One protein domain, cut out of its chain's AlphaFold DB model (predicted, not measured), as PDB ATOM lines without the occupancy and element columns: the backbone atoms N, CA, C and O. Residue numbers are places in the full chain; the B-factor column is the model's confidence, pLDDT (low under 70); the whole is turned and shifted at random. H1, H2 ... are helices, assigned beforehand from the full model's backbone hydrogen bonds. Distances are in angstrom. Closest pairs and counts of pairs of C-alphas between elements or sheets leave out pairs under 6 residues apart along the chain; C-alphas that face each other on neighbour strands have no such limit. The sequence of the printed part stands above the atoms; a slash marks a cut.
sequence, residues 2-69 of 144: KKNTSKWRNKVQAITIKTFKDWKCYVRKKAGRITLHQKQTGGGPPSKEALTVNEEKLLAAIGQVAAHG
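What this domain is: This is residues 2 to 69 of the 144 residues of an uncharacterized protein of Araneus ventricosus (UniProt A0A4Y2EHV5). One long helix, H1, makes the length of this model; beyond H1 a long link, residues 40 to 52, folds back along it, and H2 packs crosswise on one side of H1, with the short H3 following. The first stretch, residues 2 to 22, sticks out as a long arm, mostly H1. The printed part has 68 residues and three named helices, in the order H1, H2, H3, with no named strand; the class is all helix. The whole is extended, a rod with a radius of gyration of the C-alphas of 17.3 A and spans of 64 by 22 by 18 A.

How they stand to each other: Begin with H1, residues 5 to 39, of which 5 to 22 stand free. Look next at its residues 24 to 28, which alone touch H2, residues 53 to 62; the closest C-alphas are those of Val 27 and Glu 55, 6.2 A apart. The lines of H1 and H2 stand at 77 degrees, about perpendicular. H3, residues 64 to 68, only just touches H1, with 3 pairs of C-alphas within 8 A, and does so with H1's residues 28 to 32 alone; the closest C-alphas, of Arg 28 and Ala 67, are 5.9 A apart. H2 and H3 are close but not clearly touching: the closest C-alphas, of Leu 59 and Ala 67, are 6.0 A apart. In H1, H2 and H3 every O i to N i+4 pair is within hydrogen-bond range.

Where its parts are: Find C-alpha 5 at (10.265, 73.512, -51.540); from there H1 runs 50.9 A to C-alpha 39 at (24.980, 25.583, -42.947). H2 runs 14.4 A from Val 53 to Ile 62. H3 runs 5.8 A from Gln 64 to C-alpha 68 at (27.033, 39.679, -41.391).

The domain as a whole: The C-alphas farthest apart, of Lys 2 and Gly 43, are 64.7 A apart. The printed part has no cut. The link from H1 to H2, residues 40 to 52, is long; that from H2 to H3 is tight. Look for pLDDT under 70 at residues 2 to 5, 37 to 48 and 64 to 69.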
ATOM      1  N   LYS A   2       8.479  81.431 -51.501       56.53
ATOM      2  CA  LYS A   2       9.614  80.464 -51.592       56.53
ATOM      3  C   LYS A   2       9.659  79.397 -50.471       56.53
ATOM      4  O   LYS A   2      10.609  78.632 -50.385       56.53
ATOM      5  N   LYS A   3       8.640  79.309 -49.603       57.25
ATOM      6  CA  LYS A   3       8.702  78.504 -48.359       57.25
ATOM      7  C   LYS A   3       8.299  77.023 -48.493       57.25
ATOM      8  O   LYS A   3       8.419  76.286 -47.523       57.25
ATOM      9  N   ASN A   4       7.841  76.564 -49.662       61.69
ATOM     10  CA  ASN A   4       7.268  75.214 -49.792       61.69
ATOM     11  C   ASN A   4       8.269  74.136 -50.243       61.69
ATOM     12  O   ASN A   4       8.080  72.960 -49.949       61.69
ATOM     13  N   THR A   5       9.361  74.498 -50.918       65.38
ATOM     14  CA  THR A   5      10.265  73.512 -51.540       65.38
ATOM     15  C   THR A   5      11.132  72.751 -50.533       65.38
ATOM     16  O   THR A   5      11.483  71.600 -50.770       65.38
ATOM     17  N   SER A   6      11.478  73.369 -49.399       71.06
ATOM     18  CA  SER A   6      12.269  72.732 -48.333       71.06
ATOM     19  C   SER A   6      11.471  71.663 -47.585       71.06
ATOM     20  O   SER A   6      11.991  70.585 -47.318       71.06
ATOM     21  N   LYS A   7      10.184  71.917 -47.318       75.38
ATOM     22  CA  LYS A   7       9.288  70.959 -46.655       75.38
ATOM     23  C   LYS A   7       9.109  69.681 -47.478       75.38
ATOM     24  O   LYS A   7       9.182  68.585 -46.926       75.38
ATOM     25  N   TRP A   8       8.921  69.819 -48.791       71.50
ATOM     26  CA  TRP A   8       8.827  68.677 -49.703       71.50
ATOM     27  C   TRP A   8      10.139  67.895 -49.785       71.50
ATOM     28  O   TRP A   8      10.105  66.676 -49.646       71.50
ATOM     29  N   ARG A   9      11.289  68.575 -49.907       73.94
ATOM     30  CA  ARG A   9      12.603  67.908 -49.885       73.94
ATOM     31  C   ARG A   9      12.830  67.116 -48.603       73.94
ATOM     32  O   ARG A   9      13.165  65.943 -48.688       73.94
ATOM     33  N   ASN A  10      12.560  67.709 -47.441       77.56
ATOM     34  CA  ASN A  10      12.727  67.027 -46.155       77.56
ATOM     35  C   ASN A  10      11.821  65.794 -46.042       77.56
ATOM     36  O   ASN A  10      12.249  64.750 -45.559       77.56
ATOM     37  N   LYS A  11      10.574  65.891 -46.526       76.31
ATOM     38  CA  LYS A  11       9.632  64.766 -46.525       76.31
ATOM     39  C   LYS A  11      10.090  63.636 -47.448       76.31
ATOM     40  O   LYS A  11      10.069  62.481 -47.038       76.31
ATOM     41  N   VAL A  12      10.519  63.965 -48.667       77.50
ATOM     42  CA  VAL A  12      11.036  62.983 -49.630       77.50
ATOM     43  C   VAL A  12      12.301  62.327 -49.082       77.50
ATOM     44  O   VAL A  12      12.370  61.107 -49.037       77.50
ATOM     45  N   GLN A  13      13.244  63.113 -48.561       73.06
ATOM     46  CA  GLN A  13      14.480  62.603 -47.972       73.06
ATOM     47  C   GLN A  13      14.210  61.654 -46.795       73.06
ATOM     48  O   GLN A  13      14.810  60.583 -46.729       73.06
ATOM     49  N   ALA A  14      13.279  61.995 -45.898       75.62
ATOM     50  CA  ALA A  14      12.905  61.129 -44.780       75.62
ATOM     51  C   ALA A  14      12.304  59.793 -45.249       75.62
ATOM     52  O   ALA A  14      12.645  58.738 -44.711       75.62
ATOM     53  N   ILE A  15      11.446  59.824 -46.274       84.81
ATOM     54  CA  ILE A  15      10.868  58.614 -46.872       84.81
ATOM     55  C   ILE A  15      11.970  57.770 -47.513       84.81
ATOM     56  O   ILE A  15      12.063  56.584 -47.217       84.81
ATOM     57  N   THR A  16      12.847  58.371 -48.320       76.81
ATOM     58  CA  THR A  16      13.940  57.661 -48.995       76.81
ATOM     59  C   THR A  16      14.890  56.995 -47.999       76.81
ATOM     60  O   THR A  16      15.224  55.825 -48.171       76.81
ATOM     61  N   ILE A  17      15.284  57.695 -46.929       80.06
ATOM     62  CA  ILE A  17      16.140  57.132 -45.873       80.06
ATOM     63  C   ILE A  17      15.446  55.948 -45.196       80.06
ATOM     64  O   ILE A  17      16.071  54.904 -44.992       80.06
ATOM     65  N   LYS A  18      14.154  56.086 -44.876       82.69
ATOM     66  CA  LYS A  18      13.370  55.007 -44.269       82.69
ATOM     67  C   LYS A  18      13.292  53.792 -45.193       82.69
ATOM     68  O   LYS A  18      13.645  52.697 -44.772       82.69
ATOM     69  N   THR A  19      12.899  53.984 -46.450       81.31
ATOM     70  CA  THR A  19      12.800  52.904 -47.441       81.31
ATOM     71  C   THR A  19      14.143  52.205 -47.638       81.31
ATOM     72  O   THR A  19      14.193  50.980 -47.694       81.31
ATOM     73  N   PHE A  20      15.248  52.954 -47.675       81.31
ATOM     74  CA  PHE A  20      16.582  52.369 -47.777       81.31
ATOM     75  C   PHE A  20      16.963  51.559 -46.529       81.31
ATOM     76  O   PHE A  20      17.534  50.474 -46.648       81.31
ATOM     77  N   LYS A  21      16.626  52.040 -45.324       83.50
ATOM     78  CA  LYS A  21      16.834  51.296 -44.070       83.50
ATOM     79  C   LYS A  21      16.044  49.983 -44.064       83.50
ATOM     80  O   LYS A  21      16.622  48.941 -43.755       83.50
ATOM     81  N   ASP A  22      14.772  50.037 -44.449       84.75
ATOM     82  CA  ASP A  22      13.886  48.871 -44.520       84.75
ATOM     83  C   ASP A  22      14.418  47.844 -45.538       84.75
ATOM     84  O   ASP A  22      14.505  46.651 -45.237       84.75
ATOM     85  N   TRP A  23      14.881  48.309 -46.705       83.31
ATOM     86  CA  TRP A  23      15.456  47.447 -47.738       83.31
ATOM     87  C   TRP A  23      16.744  46.755 -47.276       83.31
ATOM     88  O   TRP A  23      16.878  45.541 -47.433       83.31
ATOM     89  N   LYS A  24      17.659  47.477 -46.615       84.44
ATOM     90  CA  LYS A  24      18.861  46.871 -46.014       84.44
ATOM     91  C   LYS A  24      18.513  45.789 -44.988       84.44
ATOM     92  O   LYS A  24      19.144  44.734 -44.982       84.44
ATOM     93  N   CYS A  25      17.523  46.039 -44.129       84.06
ATOM     94  CA  CYS A  25      17.070  45.071 -43.127       84.06
ATOM     95  C   CYS A  25      16.531  43.797 -43.791       84.06
ATOM     96  O   CYS A  25      16.937  42.689 -43.439       84.06
ATOM     97  N   TYR A  26      15.677  43.956 -44.804       85.62
ATOM     98  CA  TYR A  26      15.134  42.841 -45.574       85.62
ATOM     99  C   TYR A  26      16.239  41.990 -46.215       85.62
ATOM    100  O   TYR A  26      16.262  40.771 -46.030       85.62
ATOM    101  N   VAL A  27      17.186  42.627 -46.910       83.88
ATOM    102  CA  VAL A  27      18.273  41.927 -47.606       83.88
ATOM    103  C   VAL A  27      19.186  41.186 -46.627       83.88
ATOM    104  O   VAL A  27      19.533  40.033 -46.882       83.88
ATOM    105  N   ARG A  28      19.500  41.776 -45.463       83.56
ATOM    106  CA  ARG A  28      20.254  41.088 -44.399       83.56
ATOM    107  C   ARG A  28      19.516  39.863 -43.864       83.56
ATOM    108  O   ARG A  28      20.114  38.794 -43.769       83.56
ATOM    109  N   LYS A  29      18.219  39.989 -43.554       81.94
ATOM    110  CA  LYS A  29      17.397  38.865 -43.069       81.94
ATOM    111  C   LYS A  29      17.344  37.735 -44.101       81.94
ATOM    112  O   LYS A  29      17.527  36.573 -43.746       81.94
ATOM    113  N   LYS A  30      17.153  38.074 -45.378       82.50
ATOM    114  CA  LYS A  30      17.141  37.111 -46.488       82.50
ATOM    115  C   LYS A  30      18.489  36.396 -46.639       82.50
ATOM    116  O   LYS A  30      18.520  35.169 -46.658       82.50
ATOM    117  N   ALA A  31      19.599  37.134 -46.647       81.06
ATOM    118  CA  ALA A  31      20.945  36.558 -46.697       81.06
ATOM    119  C   ALA A  31      21.245  35.647 -45.493       81.06
ATOM    120  O   ALA A  31      21.860  34.589 -45.648       81.06
ATOM    121  N   GLY A  32      20.771  36.027 -44.303       77.50
ATOM    122  CA  GLY A  32      20.869  35.223 -43.086       77.50
ATOM    123  C   GLY A  32      20.150  33.881 -43.208       77.50
ATOM    124  O   GLY A  32      20.750  32.852 -42.911       77.50
ATOM    125  N   ARG A  33      18.908  33.867 -43.717       76.94
ATOM    126  CA  ARG A  33      18.164  32.619 -43.975       76.94
ATOM    127  C   ARG A  33      18.893  31.716 -44.963       76.94
ATOM    128  O   ARG A  33      19.063  30.535 -44.681       76.94
ATOM    129  N   ILE A  34      19.364  32.270 -46.082       76.88
ATOM    130  CA  ILE A  34      20.113  31.514 -47.100       76.88
ATOM    131  C   ILE A  34      21.364  30.885 -46.477       76.88
ATOM    132  O   ILE A  34      21.598  29.690 -46.627       76.88
ATOM    133  N   THR A  35      22.129  31.669 -45.714       74.88
ATOM    134  CA  THR A  35      23.343  31.196 -45.036       74.88
ATOM    135  C   THR A  35      23.033  30.115 -43.998       74.88
ATOM    136  O   THR A  35      23.767  29.137 -43.888       74.88
ATOM    137  N   LEU A  36      21.956  30.279 -43.225       72.50
ATOM    138  CA  LEU A  36      21.532  29.300 -42.225       72.50
ATOM    139  C   LEU A  36      21.138  27.977 -42.885       72.50
ATOM    140  O   LEU A  36      21.614  26.932 -42.454       72.50
ATOM    141  N   HIS A  37      20.354  28.023 -43.964       68.00
ATOM    142  CA  HIS A  37      19.990  26.834 -44.736       68.00
ATOM    143  C   HIS A  37      21.204  26.157 -45.381       68.00
ATOM    144  O   HIS A  37      21.273  24.935 -45.388       68.00
ATOM    145  N   GLN A  38      22.181  26.923 -45.878       66.25
ATOM    146  CA  GLN A  38      23.431  26.362 -46.407       66.25
ATOM    147  C   GLN A  38      24.279  25.671 -45.328       66.25
ATOM    148  O   GLN A  38      25.004  24.729 -45.633       66.25
ATOM    149  N   LYS A  39      24.212  26.139 -44.073       68.06
ATOM    150  CA  LYS A  39      24.980  25.583 -42.947       68.06
ATOM    151  C   LYS A  39      24.255  24.455 -42.210       68.06
ATOM    152  O   LYS A  39      24.919  23.604 -41.626       68.06
ATOM    153  N   GLN A  40      22.922  24.438 -42.207       61.66
ATOM    154  CA  GLN A  40      22.136  23.347 -41.638       61.66
ATOM    155  C   GLN A  40      22.112  22.160 -42.609       61.66
ATOM    156  O   GLN A  40      21.228  22.026 -43.446       61.66
ATOM    157  N   THR A  41      23.064  21.245 -42.439       58.34
ATOM    158  CA  THR A  41      23.171  19.938 -43.119       58.34
ATOM    159  C   THR A  41      22.111  18.913 -42.676       58.34
ATOM    160  O   THR A  41      22.273  17.710 -42.863       58.34
ATOM    161  N   GLY A  42      21.002  19.365 -42.086       59.88
ATOM    162  CA  GLY A  42      19.928  18.517 -41.575       59.88
ATOM    163  C   GLY A  42      18.842  18.247 -42.613       59.88
ATOM    164  O   GLY A  42      17.742  18.760 -42.457       59.88
ATOM    165  N   GLY A  43      19.155  17.491 -43.672       54.25
ATOM    166  CA  GLY A  43      18.206  16.739 -44.525       54.25
ATOM    167  C   GLY A  43      17.029  17.470 -45.202       54.25
ATOM    168  O   GLY A  43      16.226  16.817 -45.862       54.25
ATOM    169  N   GLY A  44      16.887  18.787 -45.045       55.31
ATOM    170  CA  GLY A  44      15.788  19.570 -45.607       55.31
ATOM    171  C   GLY A  44      16.066  20.022 -47.046       55.31
ATOM    172  O   GLY A  44      17.222  20.277 -47.390       55.31
ATOM    173  N   PRO A  45      15.034  20.165 -47.899       52.50
ATOM    174  CA  PRO A  45      15.204  20.711 -49.239       52.50
ATOM    175  C   PRO A  45      15.844  22.107 -49.176       52.50
ATOM    176  O   PRO A  45      15.427  22.921 -48.344       52.50
ATOM    177  N   PRO A  46      16.824  22.421 -50.042       59.16
ATOM    178  CA  PRO A  46      17.414  23.750 -50.086       59.16
ATOM    179  C   PRO A  46      16.322  24.791 -50.348       59.16
ATOM    180  O   PRO A  46      15.469  24.613 -51.224       59.16
ATOM    181  N   SER A  47      16.339  25.883 -49.580       60.50
ATOM    182  CA  SER A  47      15.444  27.008 -49.841       60.50
ATOM    183  C   SER A  47      15.675  27.500 -51.272       60.50
ATOM    184  O   SER A  47      16.809  27.761 -51.665       60.50
ATOM    185  N   LYS A  48      14.599  27.639 -52.056       66.00
ATOM    186  CA  LYS A  48      14.644  28.219 -53.414       66.00
ATOM    187  C   LYS A  48      14.940  29.726 -53.397       66.00
ATOM    188  O   LYS A  48      14.969  30.362 -54.447       66.00
ATOM    189  N   GLU A  49      15.103  30.320 -52.214       71.69
ATOM    190  CA  GLU A  49      15.429  31.730 -52.058       71.69
ATOM    191  C   GLU A  49      16.889  31.990 -52.447       71.69
ATOM    192  O   GLU A  49      17.816  31.572 -51.761       71.69
ATOM    193  N   ALA A  50      17.084  32.744 -53.527       80.00
ATOM    194  CA  ALA A  50      18.360  33.347 -53.892       80.00
ATOM    195  C   ALA A  50      18.273  34.873 -53.759       80.00
ATOM    196  O   ALA A  50      17.190  35.470 -53.851       80.00
ATOM    197  N   LEU A  51      19.418  35.515 -53.526       81.50
ATOM    198  CA  LEU A  51      19.513  36.963 -53.648       81.50
ATOM    199  C   LEU A  51      19.415  37.351 -55.125       81.50
ATOM    200  O   LEU A  51      19.922  36.663 -56.004       81.50
ATOM    201  N   THR A  52      18.732  38.453 -55.402       86.50
ATOM    202  CA  THR A  52      18.753  39.066 -56.731       86.50
ATOM    203  C   THR A  52      20.042  39.865 -56.906       86.50
ATOM    204  O   THR A  52      20.621  40.337 -55.928       86.50
ATOM    205  N   VAL A  53      20.446  40.120 -58.153       87.25
ATOM    206  CA  VAL A  53      21.666  40.884 -58.485       87.25
ATOM    207  C   VAL A  53      21.743  42.231 -57.750       87.25
ATOM    208  O   VAL A  53      22.813  42.667 -57.330       87.25
ATOM    209  N   ASN A  54      20.607  42.907 -57.561       85.69
ATOM    210  CA  ASN A  54      20.559  44.188 -56.850       85.69
ATOM    211  C   ASN A  54      20.745  44.029 -55.336       85.69
ATOM    212  O   ASN A  54      21.351  44.889 -54.703       85.69
ATOM    213  N   GLU A  55      20.248  42.938 -54.754       84.25
ATOM    214  CA  GLU A  55      20.427  42.627 -53.334       84.25
ATOM    215  C   GLU A  55      21.878  42.230 -53.042       84.25
ATOM    216  O   GLU A  55      22.444  42.668 -52.043       84.25
ATOM    217  N   GLU A  56      22.510  41.475 -53.943       83.62
ATOM    218  CA  GLU A  56      23.934  41.134 -53.867       83.62
ATOM    219  C   GLU A  56      24.814  42.384 -53.948       83.62
ATOM    220  O   GLU A  56      25.692  42.590 -53.107       83.62
ATOM    221  N   LYS A  57      24.535  43.272 -54.912       86.62
ATOM    222  CA  LYS A  57      25.219  44.569 -55.028       86.62
ATOM    223  C   LYS A  57      25.006  45.441 -53.794       86.62
ATOM    224  O   LYS A  57      25.941  46.108 -53.360       86.62
ATOM    225  N   LEU A  58      23.807  45.426 -53.209       85.25
ATOM    226  CA  LEU A  58      23.529  46.148 -51.970       85.25
ATOM    227  C   LEU A  58      24.363  45.597 -50.808       85.25
ATOM    228  O   LEU A  58      24.958  46.387 -50.080       85.25
ATOM    229  N   LEU A  59      24.446  44.271 -50.647       82.25
ATOM    230  CA  LEU A  59      25.293  43.642 -49.625       82.25
ATOM    231  C   LEU A  59      26.772  43.987 -49.815       82.25
ATOM    232  O   LEU A  59      27.458  44.311 -48.845       82.25
ATOM    233  N   ALA A  60      27.248  43.966 -51.060       82.44
ATOM    234  CA  ALA A  60      28.609  44.365 -51.389       82.44
ATOM    235  C   ALA A  60      28.868  45.839 -51.028       82.44
ATOM    236  O   ALA A  60      29.903  46.155 -50.448       82.44
ATOM    237  N   ALA A  61      27.909  46.728 -51.305       81.44
ATOM    238  CA  ALA A  61      28.030  48.161 -51.049       81.44
ATOM    239  C   ALA A  61      27.968  48.534 -49.558       81.44
ATOM    240  O   ALA A  61      28.656  49.461 -49.136       81.44
ATOM    241  N   ILE A  62      27.158  47.841 -48.745       80.44
ATOM    242  CA  ILE A  62      27.101  48.092 -47.289       80.44
ATOM    243  C   ILE A  62      28.296  47.480 -46.543       80.44
ATOM    244  O   ILE A  62      28.581  47.884 -45.418       80.44
ATOM    245  N   GLY A  63      28.987  46.523 -47.168       76.88
ATOM    246  CA  GLY A  63      30.164  45.855 -46.628       76.88
ATOM    247  C   GLY A  63      29.850  44.650 -45.733       76.88
ATOM    248  O   GLY A  63      28.800  44.552 -45.097       76.88
ATOM    249  N   GLN A  64      30.815  43.726 -45.656       65.56
ATOM    250  CA  GLN A  64      30.713  42.447 -44.931       65.56
ATOM    251  C   GLN A  64      30.331  42.607 -43.452       65.56
ATOM    252  O   GLN A  64      29.503  41.848 -42.954       65.56
ATOM    253  N   VAL A  65      30.888  43.607 -42.759       63.03
ATOM    254  CA  VAL A  65      30.632  43.844 -41.326       63.03
ATOM    255  C   VAL A  65      29.185  44.278 -41.087       63.03
ATOM    256  O   VAL A  65      28.524  43.769 -40.187       63.03
ATOM    257  N   ALA A  66      28.650  45.158 -41.934       60.94
ATOM    258  CA  ALA A  66      27.257  45.586 -41.843       60.94
ATOM    259  C   ALA A  66      26.277  44.513 -42.335       60.94
ATOM    260  O   ALA A  66      25.119  44.530 -41.931       60.94
ATOM    261  N   ALA A  67      26.710  43.607 -43.214       59.38
ATOM    262  CA  ALA A  67      25.899  42.508 -43.726       59.38
ATOM    263  C   ALA A  67      25.781  41.347 -42.726       59.38
ATOM    264  O   ALA A  67      24.675  40.859 -42.478       59.38
ATOM    265  N   HIS A  68      26.906  40.934 -42.135       61.22
ATOM    266  CA  HIS A  68      27.033  39.679 -41.391       61.22
ATOM    267  C   HIS A  68      27.438  39.837 -39.916       61.22
ATOM    268  O   HIS A  68      27.468  38.831 -39.215       61.22
ATOM    269  N   GLY A  69      27.723  41.054 -39.435       59.12
ATOM    270  CA  GLY A  69      28.287  41.274 -38.094       59.12
ATOM    271  C   GLY A  69      29.778  40.912 -38.014       59.12
ATOM    272  O   GLY A  69      30.362  40.377 -38.963       59.12
TER     273      GLY A  69